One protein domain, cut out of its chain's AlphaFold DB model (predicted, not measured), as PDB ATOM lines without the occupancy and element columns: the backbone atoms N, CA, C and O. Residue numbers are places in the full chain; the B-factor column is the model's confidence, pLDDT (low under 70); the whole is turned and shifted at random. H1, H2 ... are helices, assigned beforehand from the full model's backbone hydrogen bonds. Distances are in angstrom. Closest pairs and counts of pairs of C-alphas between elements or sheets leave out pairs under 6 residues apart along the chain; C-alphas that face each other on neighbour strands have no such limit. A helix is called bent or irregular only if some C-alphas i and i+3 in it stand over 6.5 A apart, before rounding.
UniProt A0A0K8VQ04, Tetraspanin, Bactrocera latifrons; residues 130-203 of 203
ATOM      1  N   SER A 130      -2.987  34.492 137.028       68.50
ATOM      2  CA  SER A 130      -3.008  35.087 138.370       68.50
ATOM      3  C   SER A 130      -1.633  35.073 139.033       68.50
ATOM      4  O   SER A 130      -1.386  35.842 139.961       68.50
ATOM      5  N   ASP A 131      -0.742  34.199 138.571       70.12
ATOM      6  CA  ASP A 131       0.608  34.075 139.095       70.12
ATOM      7  C   ASP A 131       1.563  34.869 138.208       70.12
ATOM      8  O   ASP A 131       1.939  34.422 137.130       70.12
ATOM      9  N   ARG A 132       1.937  36.072 138.656       63.84
ATOM     10  CA  ARG A 132       2.953  36.893 137.981       63.84
ATOM     11  C   ARG A 132       4.379  36.534 138.416       63.84
ATOM     12  O   ARG A 132       5.330  36.957 137.754       63.84
ATOM     13  N   GLY A 133       4.549  35.655 139.404       62.41
ATOM     14  CA  GLY A 133       5.853  35.268 139.936       62.41
ATOM     15  C   GLY A 133       6.532  36.403 140.708       62.41
ATOM     16  O   GLY A 133       5.896  37.363 141.141       62.41
ATOM     17  N   SER A 134       7.847  36.291 140.892       58.69
ATOM     18  CA  SER A 134       8.686  37.285 141.580       58.69
ATOM     19  C   SER A 134       9.723  37.874 140.619       58.69
ATOM     20  O   SER A 134      10.047  37.262 139.605       58.69
ATOM     21  N   LEU A 135      10.314  39.028 140.950       55.69
ATOM     22  CA  LEU A 135      11.365  39.681 140.146       55.69
ATOM     23  C   LEU A 135      12.560  38.748 139.849       55.69
ATOM     24  O   LEU A 135      13.235  38.895 138.837       55.69
ATOM     25  N   ILE A 136      12.815  37.789 140.743       51.06
ATOM     26  CA  ILE A 136      13.941  36.843 140.678       51.06
ATOM     27  C   ILE A 136      13.547  35.550 139.932       51.06
ATOM     28  O   ILE A 136      14.408  34.823 139.446       51.06
ATOM     29  N   ALA A 137      12.246  35.269 139.820       56.62
ATOM     30  CA  ALA A 137      11.688  34.084 139.177       56.62
ATOM     31  C   ALA A 137      10.373  34.475 138.474       56.62
ATOM     32  O   ALA A 137       9.299  34.344 139.076       56.62
ATOM     33  N   PRO A 138      10.448  35.024 137.246       62.06
ATOM     34  CA  PRO A 138       9.259  35.412 136.505       62.06
ATOM     35  C   PRO A 138       8.417  34.173 136.207       62.06
ATOM     36  O   PRO A 138       8.941  33.125 135.821       62.06
ATOM     37  N   SER A 139       7.111  34.314 136.404       72.69
ATOM     38  CA  SER A 139       6.132  33.289 136.051       72.69
ATOM     39  C   SER A 139       6.093  33.033 134.545       72.69
ATOM     40  O   SER A 139       6.486  33.874 133.729       72.69
ATOM     41  N   VAL A 140       5.512  31.894 134.167       75.00
ATOM     42  CA  VAL A 140       5.188  31.565 132.772       75.00
ATOM     43  C   VAL A 140       4.378  32.690 132.108       75.00
ATOM     44  O   VAL A 140       4.635  33.013 130.950       75.00
ATOM     45  N   ALA A 141       3.468  33.345 132.840       79.44
ATOM     46  CA  ALA A 141       2.680  34.462 132.321       79.44
ATOM     47  C   ALA A 141       3.545  35.677 131.949       79.44
ATOM     48  O   ALA A 141       3.447  36.174 130.830       79.44
ATOM     49  N   ALA A 142       4.456  36.097 132.834       80.31
ATOM     50  CA  ALA A 142       5.337  37.241 132.582       80.31
ATOM     51  C   ALA A 142       6.291  37.012 131.392       80.31
ATOM     52  O   ALA A 142       6.607  37.942 130.642       80.31
ATOM     53  N   ILE A 143       6.741  35.767 131.203       82.44
ATOM     54  CA  ILE A 143       7.575  35.375 130.060       82.44
ATOM     55  C   ILE A 143       6.767  35.465 128.762       82.44
ATOM     56  O   ILE A 143       7.245  36.057 127.793       82.44
ATOM     57  N   TRP A 144       5.545  34.925 128.743       85.50
ATOM     58  CA  TRP A 144       4.654  35.026 127.585       85.50
ATOM     59  C   TRP A 144       4.325  36.475 127.235       85.50
ATOM     60  O   TRP A 144       4.429  36.835 126.067       85.50
ATOM     61  N   ASP A 145       4.023  37.312 128.229       86.25
ATOM     62  CA  ASP A 145       3.744  38.732 128.013       86.25
ATOM     63  C   ASP A 145       4.940  39.446 127.365       86.25
ATOM     64  O   ASP A 145       4.781  40.178 126.386       86.25
ATOM     65  N   SER A 146       6.152  39.173 127.859       86.25
ATOM     66  CA  SER A 146       7.389  39.749 127.319       86.25
ATOM     67  C   SER A 146       7.672  39.275 125.893       86.25
ATOM     68  O   SER A 146       8.049  40.080 125.042       86.25
ATOM     69  N   LEU A 147       7.485  37.979 125.614       89.38
ATOM     70  CA  LEU A 147       7.651  37.411 124.275       89.38
ATOM     71  C   LEU A 147       6.661  38.031 123.287       89.38
ATOM     72  O   LEU A 147       7.063  38.479 122.218       89.38
ATOM     73  N   GLN A 148       5.384  38.100 123.658       90.31
ATOM     74  CA  GLN A 148       4.321  38.610 122.793       90.31
ATOM     75  C   GLN A 148       4.495  40.092 122.477       90.31
ATOM     76  O   GLN A 148       4.342  40.489 121.326       90.31
ATOM     77  N   GLN A 149       4.895  40.897 123.463       89.31
ATOM     78  CA  GLN A 149       5.203  42.308 123.240       89.31
ATOM     79  C   GLN A 149       6.475  42.499 122.406       89.31
ATOM     80  O   GLN A 149       6.489  43.331 121.506       89.31
ATOM     81  N   SER A 150       7.533  41.722 122.664       92.31
ATOM     82  CA  SER A 150       8.819  41.873 121.958       92.31
ATOM     83  C   SER A 150       8.758  41.425 120.499       92.31
ATOM     84  O   SER A 150       9.446  41.989 119.652       92.31
ATOM     85  N   PHE A 151       7.963  40.392 120.209       91.12
ATOM     86  CA  PHE A 151       7.804  39.832 118.866       91.12
ATOM     87  C   PHE A 151       6.500  40.258 118.178       91.12
ATOM     88  O   PHE A 151       6.225  39.785 117.076       91.12
ATOM     89  N   GLU A 152       5.701  41.120 118.816       89.62
ATOM     90  CA  GLU A 152       4.386  41.584 118.347       89.62
ATOM     91  C   GLU A 152       3.462  40.438 117.880       89.62
ATOM     92  O   GLU A 152       2.685  40.564 116.927       89.62
ATOM     93  N   CYS A 153       3.558  39.288 118.548       91.75
ATOM     94  CA  CYS A 153       2.847  38.061 118.206       91.75
ATOM     95  C   CYS A 153       1.818  37.692 119.281       91.75
ATOM     96  O   CYS A 153       1.848  38.203 120.398       91.75
ATOM     97  N   CYS A 154       0.885  36.797 118.946       90.88
ATOM     98  CA  CYS A 154      -0.088  36.298 119.909       90.88
ATOM     99  C   CYS A 154      -0.355  34.804 119.717       90.88
ATOM    100  O   CYS A 154      -0.898  34.397 118.691       90.88
ATOM    101  N   GLY A 155       0.005  34.013 120.731       90.31
ATOM    102  CA  GLY A 155      -0.058  32.549 120.679       90.31
ATOM    103  C   GLY A 155       1.128  31.931 119.936       90.31
ATOM    104  O   GLY A 155       2.086  32.618 119.583       90.31
ATOM    105  N   VAL A 156       1.083  30.616 119.727       90.69
ATOM    106  CA  VAL A 156       2.156  29.871 119.042       90.69
ATOM    107  C   VAL A 156       1.988  29.950 117.530       90.69
ATOM    108  O   VAL A 156       2.941  30.126 116.778       90.69
ATOM    109  N   SER A 157       0.748  29.793 117.089       89.06
ATOM    110  CA  SER A 157       0.319  29.781 115.698       89.06
ATOM    111  C   SER A 157      -0.759  30.818 115.418       89.06
ATOM    112  O   SER A 157      -0.818  31.359 114.316       89.06
ATOM    113  N   SER A 158      -1.617  31.075 116.405       89.81
ATOM    114  CA  SER A 158      -2.759  31.972 116.314       89.81
ATOM    115  C   SER A 158      -3.178  32.413 117.714       89.81
ATOM    116  O   SER A 158      -2.945  31.715 118.699       89.81
ATOM    117  N   TYR A 159      -3.889  33.537 117.793       87.50
ATOM    118  CA  TYR A 159      -4.508  34.019 119.030       87.50
ATOM    119  C   TYR A 159      -5.534  33.025 119.605       87.50
ATOM    120  O   TYR A 159      -5.838  33.077 120.791       87.50
ATOM    121  N   GLU A 160      -6.049  32.116 118.773       89.75
ATOM    122  CA  GLU A 160      -6.975  31.049 119.170       89.75
ATOM    123  C   GLU A 160      -6.321  30.000 120.076       89.75
ATOM    124  O   GLU A 160      -7.036  29.326 120.811       89.75
ATOM    125  N   ASP A 161      -4.983  29.913 120.101       90.44
ATOM    126  CA  ASP A 161      -4.246  29.024 121.014       90.44
ATOM    127  C   ASP A 161      -4.495  29.377 122.504       90.44
ATOM    128  O   ASP A 161      -4.142  28.610 123.392       90.44
ATOM    129  N   TRP A 162      -5.104  30.536 122.790       90.12
ATOM    130  CA  TRP A 162      -5.489  30.983 124.134       90.12
ATOM    131  C   TRP A 162      -6.925  30.625 124.531       90.12
ATOM    132  O   TRP A 162      -7.344  30.899 125.659       90.12
ATOM    133  N   TYR A 163      -7.714  30.050 123.625       90.00
ATOM    134  CA  TYR A 163      -9.099  29.695 123.911       90.00
ATOM    135  C   TYR A 163      -9.187  28.411 124.723       90.00
ATOM    136  O   TYR A 163      -8.469  27.457 124.462       90.00
ATOM    137  N   ASP A 164     -10.105  28.396 125.694       85.50
ATOM    138  CA  ASP A 164     -10.393  27.212 126.515       85.50
ATOM    139  C   ASP A 164      -9.178  26.635 127.276       85.50
ATOM    140  O   ASP A 164      -9.106  25.443 127.565       85.50
ATOM    141  N   ILE A 165      -8.216  27.486 127.643       85.56
ATOM    142  CA  ILE A 165      -7.077  27.071 128.473       85.56
ATOM    143  C   ILE A 165      -7.495  26.887 129.938       85.56
ATOM    144  O   ILE A 165      -8.479  27.466 130.402       85.56
ATOM    145  N   GLN A 166      -6.696  26.157 130.720       82.44
ATOM    146  CA  GLN A 166      -7.017  25.836 132.116       82.44
ATOM    147  C   GLN A 166      -7.228  27.075 133.013       82.44
ATOM    148  O   GLN A 166      -8.018  27.014 133.953       82.44
ATOM    149  N   SER A 167      -6.571  28.205 132.715       81.62
ATOM    150  CA  SER A 167      -6.774  29.474 133.440       81.62
ATOM    151  C   SER A 167      -8.167  30.094 133.245       81.62
ATOM    152  O   SER A 167      -8.632  30.828 134.117       81.62
ATOM    153  N   TRP A 168      -8.845  29.831 132.123       83.44
ATOM    154  CA  TRP A 168     -10.174  30.375 131.819       83.44
ATOM    155  C   TRP A 168     -10.999  29.423 130.941       83.44
ATOM    156  O   TRP A 168     -11.470  29.780 129.860       83.44
ATOM    157  N   SER A 169     -11.221  28.211 131.448       83.31
ATOM    158  CA  SER A 169     -11.990  27.163 130.767       83.31
ATOM    159  C   SER A 169     -13.365  27.655 130.298       83.31
ATOM    160  O   SER A 169     -14.091  28.318 131.049       83.31
ATOM    161  N   GLY A 170     -13.737  27.304 129.073       82.75
ATOM    162  CA  GLY A 170     -14.995  27.665 128.429       82.75
ATOM    163  C   GLY A 170     -15.071  29.110 127.936       82.75
ATOM    164  O   GLY A 170     -16.137  29.535 127.489       82.75
ATOM    165  N   LYS A 171     -13.978  29.886 128.012       84.12
ATOM    166  CA  LYS A 171     -13.932  31.279 127.547       84.12
ATOM    167  C   LYS A 171     -13.016  31.441 126.339       84.12
ATOM    168  O   LYS A 171     -11.930  30.866 126.264       84.12
ATOM    169  N   ARG A 172     -13.449  32.296 125.411       86.56
ATOM    170  CA  ARG A 172     -12.623  32.818 124.319       86.56
ATOM    171  C   ARG A 172     -11.967  34.106 124.782       86.56
ATOM    172  O   ARG A 172     -12.541  35.179 124.636       86.56
ATOM    173  N   TRP A 173     -10.807  33.974 125.410       85.19
ATOM    174  CA  TRP A 173     -10.092  35.077 126.042       85.19
ATOM    175  C   TRP A 173      -8.610  35.014 125.674       85.19
ATOM    176  O   TRP A 173      -8.072  33.922 125.502       85.19
ATOM    177  N   VAL A 174      -7.958  36.171 125.547       88.75
ATOM    178  CA  VAL A 174      -6.509  36.279 125.299       88.75
ATOM    179  C   VAL A 174      -5.816  37.074 126.417       88.75
ATOM    180  O   VAL A 174      -6.466  37.907 127.052       88.75
ATOM    181  N   PRO A 175      -4.511  36.860 126.672       87.44
ATOM    182  CA  PRO A 175      -3.739  37.663 127.621       87.44
ATOM    183  C   PRO A 175      -3.784  39.166 127.318       87.44
ATOM    184  O   PRO A 175      -3.913  39.571 126.162       87.44
ATOM    185  N   GLU A 176      -3.601  40.003 128.344       84.81
ATOM    186  CA  GLU A 176      -3.563  41.469 128.195       84.81
ATOM    187  C   GLU A 176      -2.469  41.925 127.214       84.81
ATOM    188  O   GLU A 176      -2.671  42.862 126.450       84.81
ATOM    189  N   SER A 177      -1.337  41.220 127.173       85.75
ATOM    190  CA  SER A 177      -0.222  41.446 126.241       85.75
ATOM    191  C   SER A 177      -0.579  41.207 124.768       85.75
ATOM    192  O   SER A 177      -0.037  41.875 123.890       85.75
ATOM    193  N   CYS A 178      -1.530  40.313 124.492       87.69
ATOM    194  CA  CYS A 178      -2.119  40.080 123.171       87.69
ATOM    195  C   CYS A 178      -3.280  41.026 122.844       87.69
ATOM    196  O   CYS A 178      -3.753  41.086 121.701       87.69
ATOM    197  N   CYS A 179      -3.820  41.683 123.863       86.06
ATOM    198  CA  CYS A 179      -5.080  42.380 123.772       86.06
ATOM    199  C   CYS A 179      -4.876  43.718 123.074       86.06
ATOM    200  O   CYS A 179      -4.304  44.661 123.617       86.06
ATOM    201  N   ARG A 180      -5.342  43.808 121.827       72.31
ATOM    202  CA  ARG A 180      -5.398  45.098 121.147       72.31
ATOM    203  C   ARG A 180      -6.549  45.885 121.758       72.31
ATOM    204  O   ARG A 180      -7.653  45.343 121.801       72.31
ATOM    205  N   PRO A 181      -6.344  47.146 122.169       61.44
ATOM    206  CA  PRO A 181      -7.460  48.018 122.477       61.44
ATOM    207  C   PRO A 181      -8.243  48.221 121.177       61.44
ATOM    208  O   PRO A 181      -7.896  49.056 120.347       61.44
ATOM    209  N   SER A 182      -9.265  47.403 120.938       51.88
ATOM    210  CA  SER A 182     -10.260  47.721 119.928       51.88
ATOM    211  C   SER A 182     -10.975  48.979 120.400       51.88
ATOM    212  O   SER A 182     -11.414  49.029 121.549       51.88
ATOM    213  N   GLU A 183     -11.102  49.979 119.528       51.53
ATOM    214  CA  GLU A 183     -12.061  51.073 119.684       51.53
ATOM    215  C   GLU A 183     -13.474  50.484 119.830       51.53
ATOM    216  O   GLU A 183     -14.217  50.343 118.863       51.53
ATOM    217  N   ALA A 184     -13.850  50.054 121.030       43.12
ATOM    218  CA  ALA A 184     -15.152  49.470 121.276       43.12
ATOM    219  C   ALA A 184     -15.598  49.750 122.706       43.12
ATOM    220  O   ALA A 184     -15.278  49.042 123.654       43.12
ATOM    221  N   ARG A 185     -16.447  50.779 122.767       45.06
ATOM    222  CA  ARG A 185     -17.544  50.942 123.717       45.06
ATOM    223  C   ARG A 185     -17.088  51.185 125.154       45.06
ATOM    224  O   ARG A 185     -17.114  50.305 126.006       45.06
ATOM    225  N   SER A 186     -16.817  52.461 125.427       40.53
ATOM    226  CA  SER A 186     -17.085  53.052 126.733       40.53
ATOM    227  C   SER A 186     -18.495  52.646 127.174       40.53
ATOM    228  O   SER A 186     -19.498  53.225 126.757       40.53
ATOM    229  N   ILE A 187     -18.596  51.623 128.017       45.47
ATOM    230  CA  ILE A 187     -19.745  51.524 128.900       45.47
ATOM    231  C   ILE A 187     -19.534  52.665 129.890       45.47
ATOM    232  O   ILE A 187     -18.796  52.541 130.863       45.47
ATOM    233  N   LEU A 188     -20.115  53.824 129.573       39.12
ATOM    234  CA  LEU A 188     -20.359  54.870 130.554       39.12
ATOM    235  C   LEU A 188     -21.356  54.292 131.561       39.12
ATOM    236  O   LEU A 188     -22.563  54.465 131.425       39.12
ATOM    237  N   THR A 189     -20.870  53.563 132.560       41.75
ATOM    238  CA  THR A 189     -21.595  53.495 133.825       41.75
ATOM    239  C   THR A 189     -21.452  54.866 134.467       41.75
ATOM    240  O   THR A 189     -20.396  55.207 134.996       41.75
ATOM    241  N   GLU A 190     -22.506  55.679 134.368       41.94
ATOM    242  CA  GLU A 190     -22.715  56.787 135.295       41.94
ATOM    243  C   GLU A 190     -22.623  56.233 136.723       41.94
ATOM    244  O   GLU A 190     -23.484  55.467 137.154       41.94
ATOM    245  N   GLY A 191     -21.562  56.591 137.449       46.66
ATOM    246  CA  GLY A 191     -21.471  56.325 138.882       46.66
ATOM    247  C   GLY A 191     -20.056  56.108 139.412       46.66
ATOM    248  O   GLY A 191     -19.582  54.982 139.447       46.66
ATOM    249  N   SER A 192     -19.481  57.186 139.955       42.72
ATOM    250  CA  SER A 192     -18.345  57.235 140.894       42.72
ATOM    251  C   SER A 192     -16.947  56.890 140.356       42.72
ATOM    252  O   SER A 192     -16.723  55.884 139.695       42.72
ATOM    253  N   GLY A 193     -15.996  57.775 140.663       47.53
ATOM    254  CA  GLY A 193     -14.632  57.770 140.149       47.53
ATOM    255  C   GLY A 193     -13.812  56.559 140.579       47.53
ATOM    256  O   GLY A 193     -13.559  56.370 141.760       47.53
ATOM    257  N   ASP A 194     -13.423  55.771 139.585       37.31
ATOM    258  CA  ASP A 194     -12.077  55.242 139.360       37.31
ATOM    259  C   ASP A 194     -12.108  54.617 137.961       37.31
ATOM    260  O   ASP A 194     -12.749  53.591 137.728       37.31
ATOM    261  N   SER A 195     -11.482  55.278 136.987       40.09
ATOM    262  CA  SER A 195     -11.467  54.847 135.584       40.09
ATOM    263  C   SER A 195     -10.548  53.634 135.403       40.09
ATOM    264  O   SER A 195      -9.490  53.731 134.786       40.09
ATOM    265  N   PHE A 196     -10.923  52.480 135.953       45.00
ATOM    266  CA  PHE A 196     -10.279  51.216 135.624       45.00
ATOM    267  C   PHE A 196     -10.758  50.820 134.228       45.00
ATOM    268  O   PHE A 196     -11.870  50.318 134.053       45.00
ATOM    269  N   LEU A 197      -9.941  51.112 133.216       49.97
ATOM    270  CA  LEU A 197     -10.161  50.668 131.847       49.97
ATOM    271  C   LEU A 197     -10.125  49.130 131.849       49.97
ATOM    272  O   LEU A 197      -9.066  48.523 131.721       49.97
ATOM    273  N   ARG A 198     -11.271  48.478 132.073       49.44
ATOM    274  CA  ARG A 198     -11.395  47.030 131.891       49.44
ATOM    275  C   ARG A 198     -11.314  46.779 130.395       49.44
ATOM    276  O   ARG A 198     -12.295  46.957 129.679       49.44
ATOM    277  N   VAL A 199     -10.121  46.432 129.929       57.59
ATOM    278  CA  VAL A 199      -9.927  45.968 128.562       57.59
ATOM    279  C   VAL A 199     -10.620  44.610 128.471       57.59
ATOM    280  O   VAL A 199     -10.215  43.655 129.131       57.59
ATOM    281  N   ASP A 200     -11.731  44.547 127.737       64.81
ATOM    282  CA  ASP A 200     -12.392  43.279 127.451       64.81
ATOM    283  C   ASP A 200     -11.594  42.572 126.355       64.81
ATOM    284  O   ASP A 200     -11.602  42.980 125.194       64.81
ATOM    285  N   CYS A 201     -10.844  41.550 126.757       73.69
ATOM    286  CA  CYS A 201     -10.021  40.740 125.863       73.69
ATOM    287  C   CYS A 201     -10.766  39.482 125.384       73.69
ATOM    288  O   CYS A 201     -10.147  38.548 124.865       73.69
ATOM    289  N   GLY A 202     -12.092  39.453 125.573       68.62
ATOM    290  CA  GLY A 202     -12.991  38.459 125.007       68.62
ATOM    291  C   GLY A 202     -13.189  38.625 123.495       68.62
ATOM    292  O   GLY A 202     -13.106  39.727 122.954       68.62
ATOM    293  N   LYS A 203     -13.459  37.515 122.801       59.53
ATOM    294  CA  LYS A 203     -13.736  37.467 121.355       59.53
ATOM    295  C   LYS A 203     -14.997  36.680 121.027       59.53
ATOM    296  O   LYS A 203     -15.188  35.592 121.620       59.53
TER     297      LYS A 203
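What this domain is: This is residues 130 to 203 of the 203 residues of the protein "Tetraspanin" of Bactrocera latifrons (UniProt A0A0K8VQ04). This model has little regular structure: the helix H1 stands toward one end, the short turn H2 lies apart from it, and a long run of loops ends the chain, with residues 188 to 196 sticking out on the side away from H1. The printed part has 74 residues with two named helices, H1 then H2, and no named strand; the class is all helix, with only 16 residues in named elements. It is loose, with a radius of gyration of the C-alphas of 14.5 A and spans of 40 by 29 by 25 A.

How they stand to each other: Start at H1, residues 140 to 151, where every O i to N i+4 pair is within hydrogen-bond range. A short link of 7 residues leads to H2, residues 159 to 162, which is apart from H1. H2 is too short for such a pair; its one O i to N i+3 pair is within range. Before H1, residues 133 to 134 pair with residues 137 to 138, antiparallel.

Where its parts are: Find C-alpha 140 at (5.188, 31.565, 132.772); from there H1 runs 16.4 A to C-alpha 151. H2 ends at C-alpha 162, (-5.489, 30.983, 124.134); it is neither bent nor irregular, but only just: C-alphas 159 and 162 are 6.0 A apart.

The domain as a whole: The two C-alphas farthest apart, of Ile 136 and Glu 190, are 42.1 A apart. The printed part has no cut. Residues 163 to 203 hold no named element, and pLDDT is under 70 in 30 residues, among them 181 to 200.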